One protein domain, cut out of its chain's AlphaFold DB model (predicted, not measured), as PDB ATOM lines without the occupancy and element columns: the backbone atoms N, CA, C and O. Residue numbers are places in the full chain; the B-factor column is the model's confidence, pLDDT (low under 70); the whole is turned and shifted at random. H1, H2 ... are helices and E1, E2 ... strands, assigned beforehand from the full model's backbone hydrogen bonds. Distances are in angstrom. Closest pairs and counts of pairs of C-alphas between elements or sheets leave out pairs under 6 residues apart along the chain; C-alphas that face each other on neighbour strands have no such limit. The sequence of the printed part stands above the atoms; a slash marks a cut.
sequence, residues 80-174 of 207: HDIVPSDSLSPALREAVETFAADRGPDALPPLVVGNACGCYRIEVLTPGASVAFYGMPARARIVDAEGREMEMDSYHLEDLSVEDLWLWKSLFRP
ATOM      1  N   HIS A  80      96.484 129.137 113.604       65.94
ATOM      2  CA  HIS A  80      97.423 129.907 112.805       65.94
ATOM      3  C   HIS A  80      96.830 131.296 112.533       65.94
ATOM      4  O   HIS A  80      95.862 131.418 111.779       65.94
ATOM      5  N   ASP A  81      97.394 132.330 113.157       70.94
ATOM      6  CA  ASP A  81      97.020 133.712 112.877       70.94
ATOM      7  C   ASP A  81      97.587 134.077 111.501       70.94
ATOM      8  O   ASP A  81      98.768 134.398 111.341       70.94
ATOM      9  N   ILE A  82      96.734 133.956 110.480       82.69
ATOM     10  CA  ILE A  82      97.053 134.356 109.111       82.69
ATOM     11  C   ILE A  82      97.228 135.873 109.108       82.69
ATOM     12  O   ILE A  82      96.273 136.619 109.331       82.69
ATOM     13  N   VAL A  83      98.450 136.322 108.844       85.19
ATOM     14  CA  VAL A  83      98.830 137.733 108.845       85.19
ATOM     15  C   VAL A  83      98.357 138.371 107.534       85.19
ATOM     16  O   VAL A  83      98.803 137.949 106.462       85.19
ATOM     17  N   PRO A  84      97.458 139.374 107.573       86.00
ATOM     18  CA  PRO A  84      96.991 140.055 106.368       86.00
ATOM     19  C   PRO A  84      98.137 140.681 105.555       86.00
ATOM     20  O   PRO A  84      99.082 141.245 106.101       86.00
ATOM     21  N   SER A  85      98.066 140.612 104.223       82.94
ATOM     22  CA  SER A  85      99.160 141.068 103.345       82.94
ATOM     23  C   SER A  85      99.391 142.589 103.364       82.94
ATOM     24  O   SER A  85     100.453 143.076 102.967       82.94
ATOM     25  N   ASP A  86      98.411 143.355 103.835       85.06
ATOM     26  CA  ASP A  86      98.478 144.790 104.099       85.06
ATOM     27  C   ASP A  86      99.106 145.129 105.462       85.06
ATOM     28  O   ASP A  86      99.662 146.218 105.599       85.06
ATOM     29  N   SER A  87      99.109 144.204 106.432       87.81
ATOM     30  CA  SER A  87      99.759 144.393 107.739       87.81
ATOM     31  C   SER A  87     101.235 143.969 107.782       87.81
ATOM     32  O   SER A  87     101.930 144.279 108.751       87.81
ATOM     33  N   LEU A  88     101.742 143.304 106.734       89.38
ATOM     34  CA  LEU A  88     103.148 142.892 106.633       89.38
ATOM     35  C   LEU A  88     104.104 144.093 106.662       89.38
ATOM     36  O   LEU A  88     103.948 145.051 105.892       89.38
ATOM     37  N   SER A  89     105.156 143.987 107.483       91.06
ATOM     38  CA  SER A  89     106.278 144.930 107.470       91.06
ATOM     39  C   SER A  89     106.955 144.953 106.086       91.06
ATOM     40  O   SER A  89     106.883 143.961 105.356       91.06
ATOM     41  N   PRO A  90     107.641 146.047 105.694       93.12
ATOM     42  CA  PRO A  90     108.331 146.107 104.404       93.12
ATOM     43  C   PRO A  90     109.337 144.964 104.201       93.12
ATOM     44  O   PRO A  90     109.373 144.379 103.125       93.12
ATOM     45  N   ALA A  91     110.082 144.599 105.248       91.38
ATOM     46  CA  ALA A  91     111.062 143.515 105.198       91.38
ATOM     47  C   ALA A  91     110.402 142.129 105.076       91.38
ATOM     48  O   ALA A  91     110.830 141.302 104.275       91.38
ATOM     49  N   LEU A  92     109.304 141.886 105.805       91.06
ATOM     50  CA  LEU A  92     108.556 140.632 105.694       91.06
ATOM     51  C   LEU A  92     107.876 140.503 104.321       91.06
ATOM     52  O   LEU A  92     107.854 139.420 103.745       91.06
ATOM     53  N   ARG A  93     107.381 141.611 103.754       92.88
ATOM     54  CA  ARG A  93     106.857 141.666 102.380       92.88
ATOM     55  C   ARG A  93     107.933 141.310 101.351       92.88
ATOM     56  O   ARG A  93     107.682 140.462 100.502       92.88
ATOM     57  N   GLU A  94     109.125 141.895 101.458       92.94
ATOM     58  CA  GLU A  94     110.266 141.586 100.584       92.94
ATOM     59  C   GLU A  94     110.681 140.106 100.685       92.94
ATOM     60  O   GLU A  94     110.893 139.450  99.663       92.94
ATOM     61  N   ALA A  95     110.710 139.540 101.897       92.62
ATOM     62  CA  ALA A  95     110.987 138.119 102.118       92.62
ATOM     63  C   ALA A  95     109.923 137.201 101.483       92.62
ATOM     64  O   ALA A  95     110.266 136.197 100.851       92.62
ATOM     65  N   VAL A  96     108.637 137.560 101.595       92.06
ATOM     66  CA  VAL A  96     107.509 136.843 100.972       92.06
ATOM     67  C   VAL A  96     107.578 136.904  99.448       92.06
ATOM     68  O   VAL A  96     107.460 135.870  98.792       92.06
ATOM     69  N   GLU A  97     107.797 138.089  98.876       91.56
ATOM     70  CA  GLU A  97     107.920 138.284  97.427       91.56
ATOM     71  C   GLU A  97     109.134 137.528  96.866       91.56
ATOM     72  O   GLU A  97     109.010 136.834  95.857       91.56
ATOM     73  N   THR A  98     110.269 137.558  97.573       91.38
ATOM     74  CA  THR A  98     111.484 136.803  97.223       91.38
ATOM     75  C   THR A  98     111.257 135.291  97.281       91.38
ATOM     76  O   THR A  98     111.628 134.573  96.354       91.38
ATOM     77  N   PHE A  99     110.615 134.774  98.335       88.69
ATOM     78  CA  PHE A  99     110.328 133.339  98.465       88.69
ATOM     79  C   PHE A  99     109.310 132.831  97.431       88.69
ATOM     80  O   PHE A  99     109.398 131.684  96.982       88.69
ATOM     81  N   ALA A 100     108.356 133.683  97.047       88.19
ATOM     82  CA  ALA A 100     107.318 133.383  96.066       88.19
ATOM     83  C   ALA A 100     107.726 133.675  94.607       88.19
ATOM     84  O   ALA A 100     106.924 133.412  93.709       88.19
ATOM     85  N   ALA A 101     108.933 134.192  94.350       87.00
ATOM     86  CA  ALA A 101     109.397 134.540  93.004       87.00
ATOM     87  C   ALA A 101     109.444 133.322  92.060       87.00
ATOM     88  O   ALA A 101     108.928 133.385  90.944       87.00
ATOM     89  N   ASP A 102     109.960 132.187  92.544       79.88
ATOM     90  CA  ASP A 102     110.112 130.935  91.782       79.88
ATOM     91  C   ASP A 102     108.853 130.037  91.813       79.88
ATOM     92  O   ASP A 102     108.933 128.810  91.694       79.88
ATOM     93  N   ARG A 103     107.666 130.612  92.041       78.50
ATOM     94  CA  ARG A 103     106.426 129.831  92.167       78.50
ATOM     95  C   ARG A 103     105.957 129.253  90.824       78.50
ATOM     96  O   ARG A 103     106.048 129.897  89.781       78.50
ATOM     97  N   GLY A 104     105.405 128.039  90.871       74.38
ATOM     98  CA  GLY A 104     104.806 127.378  89.707       74.38
ATOM     99  C   GLY A 104     103.574 128.120  89.162       74.38
ATOM    100  O   GLY A 104     102.976 128.926  89.876       74.38
ATOM    101  N   PRO A 105     103.159 127.851  87.909       78.50
ATOM    102  CA  PRO A 105     102.042 128.553  87.265       78.50
ATOM    103  C   PRO A 105     100.675 128.277  87.917       78.50
ATOM    104  O   PRO A 105      99.735 129.036  87.701       78.50
ATOM    105  N   ASP A 106     100.560 127.200  88.692       84.19
ATOM    106  CA  ASP A 106      99.383 126.817  89.473       84.19
ATOM    107  C   ASP A 106      99.463 127.245  90.948       84.19
ATOM    108  O   ASP A 106      98.500 127.055  91.689       84.19
ATOM    109  N   ALA A 107     100.589 127.817  91.390       83.62
ATOM    110  CA  ALA A 107     100.808 128.153  92.790       83.62
ATOM    111  C   ALA A 107      99.842 129.240  93.285       83.62
ATOM    112  O   ALA A 107      99.652 130.285  92.653       83.62
ATOM    113  N   LEU A 108      99.269 129.011  94.464       83.94
ATOM    114  CA  LEU A 108      98.396 129.973  95.130       83.94
ATOM    115  C   LEU A 108      99.195 131.196  95.632       83.94
ATOM    116  O   LEU A 108     100.428 131.147  95.732       83.94
ATOM    117  N   PRO A 109      98.525 132.321  95.953       85.88
ATOM    118  CA  PRO A 109      99.163 133.423  96.668       85.88
ATOM    119  C   PRO A 109      99.840 132.927  97.957       85.88
ATOM    120  O   PRO A 109      99.267 132.070  98.632       85.88
ATOM    121  N   PRO A 110     101.036 133.440  98.304       89.50
ATOM    122  CA  PRO A 110     101.708 133.044  99.532       89.50
ATOM    123  C   PRO A 110     100.864 133.401 100.758       89.50
ATOM    124  O   PRO A 110     100.305 134.498 100.843       89.50
ATOM    125  N   LEU A 111     100.803 132.475 101.709       87.75
ATOM    126  CA  LEU A 111     100.212 132.673 103.025       87.75
ATOM    127  C   LEU A 111     101.321 133.029 104.016       87.75
ATOM    128  O   LEU A 111     102.421 132.483 103.941       87.75
ATOM    129  N   VAL A 112     101.025 133.930 104.951       89.19
ATOM    130  CA  VAL A 112     101.918 134.261 106.064       89.19
ATOM    131  C   VAL A 112     101.199 133.914 107.355       89.19
ATOM    132  O   VAL A 112     100.086 134.378 107.588       89.19
ATOM    133  N   VAL A 113     101.833 133.094 108.182       85.62
ATOM    134  CA  VAL A 113     101.328 132.659 109.484       85.62
ATOM    135  C   VAL A 113     102.251 133.208 110.565       85.62
ATOM    136  O   VAL A 113     103.464 133.032 110.481       85.62
ATOM    137  N   GLY A 114     101.684 133.888 111.560       84.06
ATOM    138  CA  GLY A 114     102.407 134.278 112.767       84.06
ATOM    139  C   GLY A 114     102.447 133.126 113.767       84.06
ATOM    140  O   GLY A 114     101.407 132.540 114.071       84.06
ATOM    141  N   ASN A 115     103.635 132.817 114.288       76.50
ATOM    142  CA  ASN A 115     103.835 131.793 115.312       76.50
ATOM    143  C   ASN A 115     103.976 132.445 116.699       76.50
ATOM    144  O   ASN A 115     104.416 133.590 116.823       76.50
ATOM    145  N   ALA A 116     103.630 131.716 117.766       70.88
ATOM    146  CA  ALA A 116     103.605 132.249 119.137       70.88
ATOM    147  C   ALA A 116     104.977 132.750 119.647       70.88
ATOM    148  O   ALA A 116     105.040 133.592 120.544       70.88
ATOM    149  N   CYS A 117     106.070 132.270 119.051       72.62
ATOM    150  CA  CYS A 117     107.445 132.718 119.282       72.62
ATOM    151  C   CYS A 117     107.774 134.105 118.680       72.62
ATOM    152  O   CYS A 117     108.851 134.636 118.943       72.62
ATOM    153  N   GLY A 118     106.876 134.700 117.883       79.75
ATOM    154  CA  GLY A 118     107.087 135.975 117.181       79.75
ATOM    155  C   GLY A 118     107.759 135.849 115.808       79.75
ATOM    156  O   GLY A 118     108.033 136.866 115.169       79.75
ATOM    157  N   CYS A 119     108.011 134.619 115.354       86.44
ATOM    158  CA  CYS A 119     108.527 134.312 114.020       86.44
ATOM    159  C   CYS A 119     107.371 134.113 113.026       86.44
ATOM    160  O   CYS A 119     106.219 133.909 113.422       86.44
ATOM    161  N   TYR A 120     107.673 134.168 111.729       88.19
ATOM    162  CA  TYR A 120     106.684 134.073 110.658       88.19
ATOM    163  C   TYR A 120     106.982 132.899 109.734       88.19
ATOM    164  O   TYR A 120     108.109 132.708 109.277       88.19
ATOM    165  N   ARG A 121     105.942 132.140 109.402       86.44
ATOM    166  CA  ARG A 121     105.988 131.044 108.439       86.44
ATOM    167  C   ARG A 121     105.350 131.491 107.131       86.44
ATOM    168  O   ARG A 121     104.172 131.839 107.095       86.44
ATOM    169  N   ILE A 122     106.135 131.484 106.059       89.44
ATOM    170  CA  ILE A 122     105.693 131.813 104.702       89.44
ATOM    171  C   ILE A 122     105.415 130.497 103.977       89.44
ATOM    172  O   ILE A 122     106.328 129.685 103.832       89.44
ATOM    173  N   GLU A 123     104.188 130.282 103.504       87.31
ATOM    174  CA  GLU A 123     103.793 129.077 102.765       87.31
ATOM    175  C   GLU A 123     103.349 129.393 101.333       87.31
ATOM    176  O   GLU A 123     102.569 130.311 101.094       87.31
ATOM    177  N   VAL A 124     103.806 128.589 100.370       86.88
ATOM    178  CA  VAL A 124     103.350 128.599  98.973       86.88
ATOM    179  C   VAL A 124     102.787 127.220  98.639       86.88
ATOM    180  O   VAL A 124     103.510 126.221  98.642       86.88
ATOM    181  N   LEU A 125     101.486 127.179  98.357       82.94
ATOM    182  CA  LEU A 125     100.726 125.969  98.038       82.94
ATOM    183  C   LEU A 125     100.675 125.729  96.525       82.94
ATOM    184  O   LEU A 125     100.404 126.660  95.765       82.94
ATOM    185  N   THR A 126     100.851 124.471  96.107       81.88
ATOM    186  CA  THR A 126     100.861 124.058  94.690       81.88
ATOM    187  C   THR A 126      99.785 122.983  94.436       81.88
ATOM    188  O   THR A 126     100.051 121.789  94.612       81.88
ATOM    189  N   PRO A 127      98.548 123.365  94.054       76.06
ATOM    190  CA  PRO A 127      97.406 122.454  93.917       76.06
ATOM    191  C   PRO A 127      97.603 121.318  92.907       76.06
ATOM    192  O   PRO A 127      97.141 120.199  93.148       76.06
ATOM    193  N   GLY A 128      98.310 121.569  91.801       70.94
ATOM    194  CA  GLY A 128      98.588 120.581  90.756       70.94
ATOM    195  C   GLY A 128      99.508 119.444  91.205       70.94
ATOM    196  O   GLY A 128      99.555 118.404  90.552       70.94
ATOM    197  N   ALA A 129     100.194 119.606  92.341       67.44
ATOM    198  CA  ALA A 129     101.015 118.577  92.974       67.44
ATOM    199  C   ALA A 129     100.284 117.824  94.108       67.44
ATOM    200  O   ALA A 129     100.913 117.060  94.842       67.44
ATOM    201  N   SER A 130      98.971 118.030  94.277       67.31
ATOM    202  CA  SER A 130      98.192 117.332  95.305       67.31
ATOM    203  C   SER A 130      98.142 115.814  95.086       67.31
ATOM    204  O   SER A 130      98.004 115.318  93.968       67.31
ATOM    205  N   VAL A 131      98.244 115.059  96.180       63.88
ATOM    206  CA  VAL A 131      98.202 113.591  96.180       63.88
ATOM    207  C   VAL A 131      97.362 113.093  97.351       63.88
ATOM    208  O   VAL A 131      97.510 113.566  98.476       63.88
ATOM    209  N   ALA A 132      96.504 112.097  97.112       57.62
ATOM    210  CA  ALA A 132      95.498 111.641  98.082       57.62
ATOM    211  C   ALA A 132      96.064 111.289  99.475       57.62
ATOM    212  O   ALA A 132      95.383 111.460 100.478       57.62
ATOM    213  N   PHE A 133      97.320 110.833  99.551       55.62
ATOM    214  CA  PHE A 133      97.955 110.411 100.803       55.62
ATOM    215  C   PHE A 133      98.632 111.538 101.607       55.62
ATOM    216  O   PHE A 133      98.854 111.373 102.805       55.62
ATOM    217  N   TYR A 134      98.985 112.658 100.964       57.78
ATOM    218  CA  TYR A 134      99.735 113.766 101.587       57.78
ATOM    219  C   TYR A 134      99.020 115.123 101.481       57.78
ATOM    220  O   TYR A 134      99.505 116.112 102.022       57.78
ATOM    221  N   GLY A 135      97.860 115.179 100.821       66.50
ATOM    222  CA  GLY A 135      97.126 116.417 100.580       66.50
ATOM    223  C   GLY A 135      97.807 117.285  99.524       66.50
ATOM    224  O   GLY A 135      98.357 116.779  98.544       66.50
ATOM    225  N   MET A 136      97.736 118.601  99.708       68.06
ATOM    226  CA  MET A 136      98.410 119.580  98.857       68.06
ATOM    227  C   MET A 136      99.796 119.885  99.444       68.06
ATOM    228  O   MET A 136      99.857 120.312 100.598       68.06
ATOM    229  N   PRO A 137     100.899 119.681  98.704       66.56
ATOM    230  CA  PRO A 137     102.220 120.032  99.201       66.56
ATOM    231  C   PRO A 137     102.360 121.555  99.301       66.56
ATOM    232  O   PRO A 137     101.961 122.299  98.397       66.56
ATOM    233  N   ALA A 138     102.955 122.001 100.404       73.31
ATOM    234  CA  ALA A 138     103.294 123.391 100.662       73.31
ATOM    235  C   ALA A 138     104.817 123.524 100.722       73.31
ATOM    236  O   ALA A 138     105.469 122.843 101.510       73.31
ATOM    237  N   ARG A 139     105.392 124.432  99.931       81.62
ATOM    238  CA  ARG A 139     106.738 124.937 100.220       81.62
ATOM    239  C   ARG A 139     106.623 125.912 101.381       81.62
ATOM    240  O   ARG A 139     105.828 126.842 101.290       81.62
ATOM    241  N   ALA A 140     107.437 125.743 102.414       82.31
ATOM    242  CA  ALA A 140     107.475 126.654 103.550       82.31
ATOM    243  C   ALA A 140     108.882 127.204 103.804       82.31
ATOM    244  O   ALA A 140     109.874 126.560 103.466       82.31
ATOM    245  N   ARG A 141     108.942 128.388 104.413       86.50
ATOM    246  CA  ARG A 141     110.149 129.017 104.959       86.50
ATOM    247  C   ARG A 141     109.795 129.717 106.267       86.50
ATOM    248  O   ARG A 141     108.731 130.329 106.354       86.50
ATOM    249  N   ILE A 142     110.680 129.636 107.255       87.56
ATOM    250  CA  ILE A 142     110.549 130.345 108.532       87.56
ATOM    251  C   ILE A 142     111.467 131.563 108.509       87.56
ATOM    252  O   ILE A 142     112.624 131.462 108.094       87.56
ATOM    253  N   VAL A 143     110.938 132.712 108.923       90.69
ATOM    254  CA  VAL A 143     111.680 133.970 109.016       90.69
ATOM    255  C   VAL A 143     111.453 134.666 110.355       90.69
ATOM    256  O   VAL A 143     110.399 134.524 110.977       90.69
ATOM    257  N   ASP A 144     112.436 135.457 110.779       90.31
ATOM    258  CA  ASP A 144     112.293 136.368 111.915       90.31
ATOM    259  C   ASP A 144     111.408 137.591 111.577       90.31
ATOM    260  O   ASP A 144     110.924 137.764 110.453       90.31
ATOM    261  N   ALA A 145     111.178 138.468 112.559       87.44
ATOM    262  CA  ALA A 145     110.366 139.677 112.383       87.44
ATOM    263  C   ALA A 145     110.973 140.717 111.415       87.44
ATOM    264  O   ALA A 145     110.263 141.604 110.930       87.44
ATOM    265  N   GLU A 146     112.259 140.582 111.085       89.38
ATOM    266  CA  GLU A 146     112.959 141.371 110.074       89.38
ATOM    267  C   GLU A 146     113.060 140.646 108.718       89.38
ATOM    268  O   GLU A 146     113.755 141.124 107.822       89.38
ATOM    269  N   GLY A 147     112.352 139.525 108.540       87.69
ATOM    270  CA  GLY A 147     112.279 138.783 107.282       87.69
ATOM    271  C   GLY A 147     113.511 137.930 106.961       87.69
ATOM    272  O   GLY A 147     113.618 137.437 105.837       87.69
ATOM    273  N   ARG A 148     114.443 137.733 107.904       90.50
ATOM    274  CA  ARG A 148     115.624 136.879 107.683       90.50
ATOM    275  C   ARG A 148     115.249 135.417 107.870       90.50
ATOM    276  O   ARG A 148     114.580 135.078 108.840       90.50
ATOM    277  N   GLU A 149     115.703 134.557 106.963       88.44
ATOM    278  CA  GLU A 149     115.536 133.104 107.078       88.44
ATOM    279  C   GLU A 149     116.206 132.585 108.356       88.44
ATOM    280  O   GLU A 149     117.345 132.946 108.658       88.44
ATOM    281  N   MET A 150     115.474 131.774 109.119       84.25
ATOM    282  CA  MET A 150     115.969 131.187 110.362       84.25
ATOM    283  C   MET A 150     116.693 129.867 110.099       84.25
ATOM    284  O   MET A 150     116.282 129.076 109.252       84.25
ATOM    285  N   GLU A 151     117.740 129.600 110.875       78.19
ATOM    286  CA  GLU A 151     118.405 128.298 110.880       78.19
ATOM    287  C   GLU A 151     117.517 127.235 111.547       78.19
ATOM    288  O   GLU A 151     116.811 127.501 112.522       78.19
ATOM    289  N   MET A 152     117.572 126.001 111.038       65.75
ATOM    290  CA  MET A 152     116.709 124.891 111.483       65.75
ATOM    291  C   MET A 152     116.929 124.495 112.958       65.75
ATOM    292  O   MET A 152     116.066 123.861 113.565       65.75
ATOM    293  N   ASP A 153     118.068 124.846 113.559       67.50
ATOM    294  CA  ASP A 153     118.339 124.627 114.989       67.50
ATOM    295  C   ASP A 153     117.576 125.595 115.913       67.50
ATOM    296  O   ASP A 153     117.421 125.323 117.104       67.50
ATOM    297  N   SER A 154     117.073 126.688 115.341       71.44
ATOM    298  CA  SER A 154     116.326 127.757 115.999       71.44
ATOM    299  C   SER A 154     114.808 127.610 115.803       71.44
ATOM    300  O   SER A 154     114.044 128.467 116.244       71.44
ATOM    301  N   TYR A 155     114.369 126.530 115.144       68.00
ATOM    302  CA  TYR A 155     112.961 126.192 114.949       68.00
ATOM    303  C   TYR A 155     112.353 125.613 116.233       68.00
ATOM    304  O   TYR A 155     112.878 124.675 116.842       68.00
ATOM    305  N   HIS A 156     111.184 126.122 116.596       68.06
ATOM    306  CA  HIS A 156     110.299 125.558 117.606       68.06
ATOM    307  C   HIS A 156     109.497 124.382 117.009       68.06
ATOM    308  O   HIS A 156     109.610 124.052 115.826       68.06
ATOM    309  N   LEU A 157     108.683 123.698 117.818       61.47
ATOM    310  CA  LEU A 157     107.963 122.498 117.358       61.47
ATOM    311  C   LEU A 157     106.886 122.843 116.310       61.47
ATOM    312  O   LEU A 157     106.618 122.061 115.398       61.47
ATOM    313  N   GLU A 158     106.298 124.023 116.465       62.91
ATOM    314  CA  GLU A 158     105.331 124.692 115.601       62.91
ATOM    315  C   GLU A 158     105.919 125.138 114.247       62.91
ATOM    316  O   GLU A 158     105.196 125.184 113.249       62.91
ATOM    317  N   ASP A 159     107.233 125.378 114.172       65.25
ATOM    318  CA  ASP A 159     107.914 125.885 112.973       65.25
ATOM    319  C   ASP A 159     108.139 124.788 111.899       65.25
ATOM    320  O   ASP A 159     108.320 125.091 110.718       65.25
ATOM    321  N   LEU A 160     108.081 123.500 112.263       65.12
ATOM    322  CA  LEU A 160     108.519 122.371 111.423       65.12
ATOM    323  C   LEU A 160     107.541 121.980 110.283       65.12
ATOM    324  O   LEU A 160     106.383 121.596 110.504       65.12
ATOM    325  N   SER A 161     108.035 121.971 109.037       61.97
ATOM    326  CA  SER A 161     107.360 121.389 107.859       61.97
ATOM    327  C   SER A 161     107.494 119.854 107.769       61.97
ATOM    328  O   SER A 161     108.107 119.208 108.624       61.97
ATOM    329  N   VAL A 162     106.882 119.241 106.744       59.41
ATOM    330  CA  VAL A 162     107.005 117.787 106.506       59.41
ATOM    331  C   VAL A 162     108.412 117.439 106.032       59.41
ATOM    332  O   VAL A 162     109.006 116.448 106.461       59.41
ATOM    333  N   GLU A 163     108.941 118.312 105.191       63.00
ATOM    334  CA  GLU A 163     110.261 118.308 104.599       63.00
ATOM    335  C   GLU A 163     111.329 118.492 105.683       63.00
ATOM    336  O   GLU A 163     112.247 117.676 105.748       63.00
ATOM    337  N   ASP A 164     111.155 119.454 106.599       63.44
ATOM    338  CA  ASP A 164     112.073 119.678 107.731       63.44
ATOM    339  C   ASP A 164     112.148 118.444 108.630       63.44
ATOM    340  O   ASP A 164     113.233 117.995 108.988       63.44
ATOM    341  N   LEU A 165     111.009 117.827 108.957       61.88
ATOM    342  CA  LEU A 165     110.979 116.612 109.777       61.88
ATOM    343  C   LEU A 165     111.542 115.383 109.056       61.88
ATOM    344  O   LEU A 165     112.101 114.497 109.708       61.88
ATOM    345  N   TRP A 166     111.423 115.304 107.730       63.12
ATOM    346  CA  TRP A 166     112.073 114.255 106.944       63.12
ATOM    347  C   TRP A 166     113.589 114.468 106.880       63.12
ATOM    348  O   TRP A 166     114.346 113.522 107.112       63.12
ATOM    349  N   LEU A 167     114.027 115.709 106.652       64.62
ATOM    350  CA  LEU A 167     115.428 116.117 106.645       64.62
ATOM    351  C   LEU A 167     116.063 115.873 108.018       64.62
ATOM    352  O   LEU A 167     117.045 115.140 108.105       64.62
ATOM    353  N   TRP A 168     115.446 116.349 109.098       62.97
ATOM    354  CA  TRP A 168     115.860 116.116 110.481       62.97
ATOM    355  C   TRP A 168     115.954 114.615 110.798       62.97
ATOM    356  O   TRP A 168     116.998 114.142 111.245       62.97
ATOM    357  N   LYS A 169     114.933 113.810 110.459       62.84
ATOM    358  CA  LYS A 169     114.995 112.340 110.619       62.84
ATOM    359  C   LYS A 169     116.052 111.670 109.729       62.84
ATOM    360  O   LYS A 169     116.465 110.555 110.044       62.84
ATOM    361  N   SER A 170     116.475 112.285 108.623       65.50
ATOM    362  CA  SER A 170     117.566 111.784 107.775       65.50
ATOM    363  C   SER A 170     118.949 112.113 108.349       65.50
ATOM    364  O   SER A 170     119.814 111.240 108.357       65.50
ATOM    365  N   LEU A 171     119.118 113.318 108.907       60.31
ATOM    366  CA  LEU A 171     120.354 113.815 109.519       60.31
ATOM    367  C   LEU A 171     120.629 113.169 110.885       60.31
ATOM    368  O   LEU A 171     121.766 112.815 111.184       60.31
ATOM    369  N   PHE A 172     119.584 112.960 111.690       54.31
ATOM    370  CA  PHE A 172     119.658 112.368 113.032       54.31
ATOM    371  C   PHE A 172     119.242 110.891 113.072       54.31
ATOM    372  O   PHE A 172     118.940 110.348 114.139       54.31
ATOM    373  N   ARG A 173     119.234 110.200 111.924       47.91
ATOM    374  CA  ARG A 173     119.081 108.739 111.897       47.91
ATOM    375  C   ARG A 173     120.250 108.119 112.671       47.91
ATOM    376  O   ARG A 173     121.395 108.346 112.278       47.91
ATOM    377  N   PRO A 174     120.011 107.296 113.710       43.41
ATOM    378  CA  PRO A 174     121.088 106.529 114.314       43.41
ATOM    379  C   PRO A 174     121.709 105.655 113.229       43.41
ATOM    380  O   PRO A 174     120.991 104.902 112.561       43.41
TER     381      PRO A 174
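AT A GLANCE: This is residues 80 to 174 of the 207 residues of an uncharacterized protein of Streptomyces lividans 1326 (UniProt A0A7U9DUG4). With little regular structure, this is a small sheet, E1 E2 E3, with H1 over one face in two layers; H2 grazes the sheet and residues 169 to 174 stick out. The 95 printed residues run H1, E1, E2, E3, H2, class mixed, with 36 in named elements; the strands form a meander, each antiparallel to the one before. It is compact, radius of gyration of the C-alphas 13.8 A, spanning 43 by 32 by 22 A.

HOW THE PARTS SIT: Find H1, residues 90 to 99, at a height of 9.6 A over the sheet; its closest C-alpha pair to E2, residues 120 to 125, is Val 96 and Ile 122, 6.5 A. E1, residues 111 to 114, makes a hairpin with E2, N 113 and O 121 being 2.9 A apart. E2 and E3, residues 138 to 143, make another, N 122 and O 141 being 2.9 A apart. H2, residues 162 to 171, only grazes the sheet with residues 162 to 164, and is apart from H1. In H1 and H2 every O i to N i+4 pair is within hydrogen-bond range.

IN THESE COORDINATES: From C-alpha 90 at (108.331, 146.107, 104.404) H1 runs 14.2 A; E2 spans 16.1 A, E3 15.9 A; H2 ends with C-alpha 171 at (120.354, 113.815, 109.519).

THE WHOLE: The printed part has no cut; confidence is under 70 at 32 residues, among them 155 to 174.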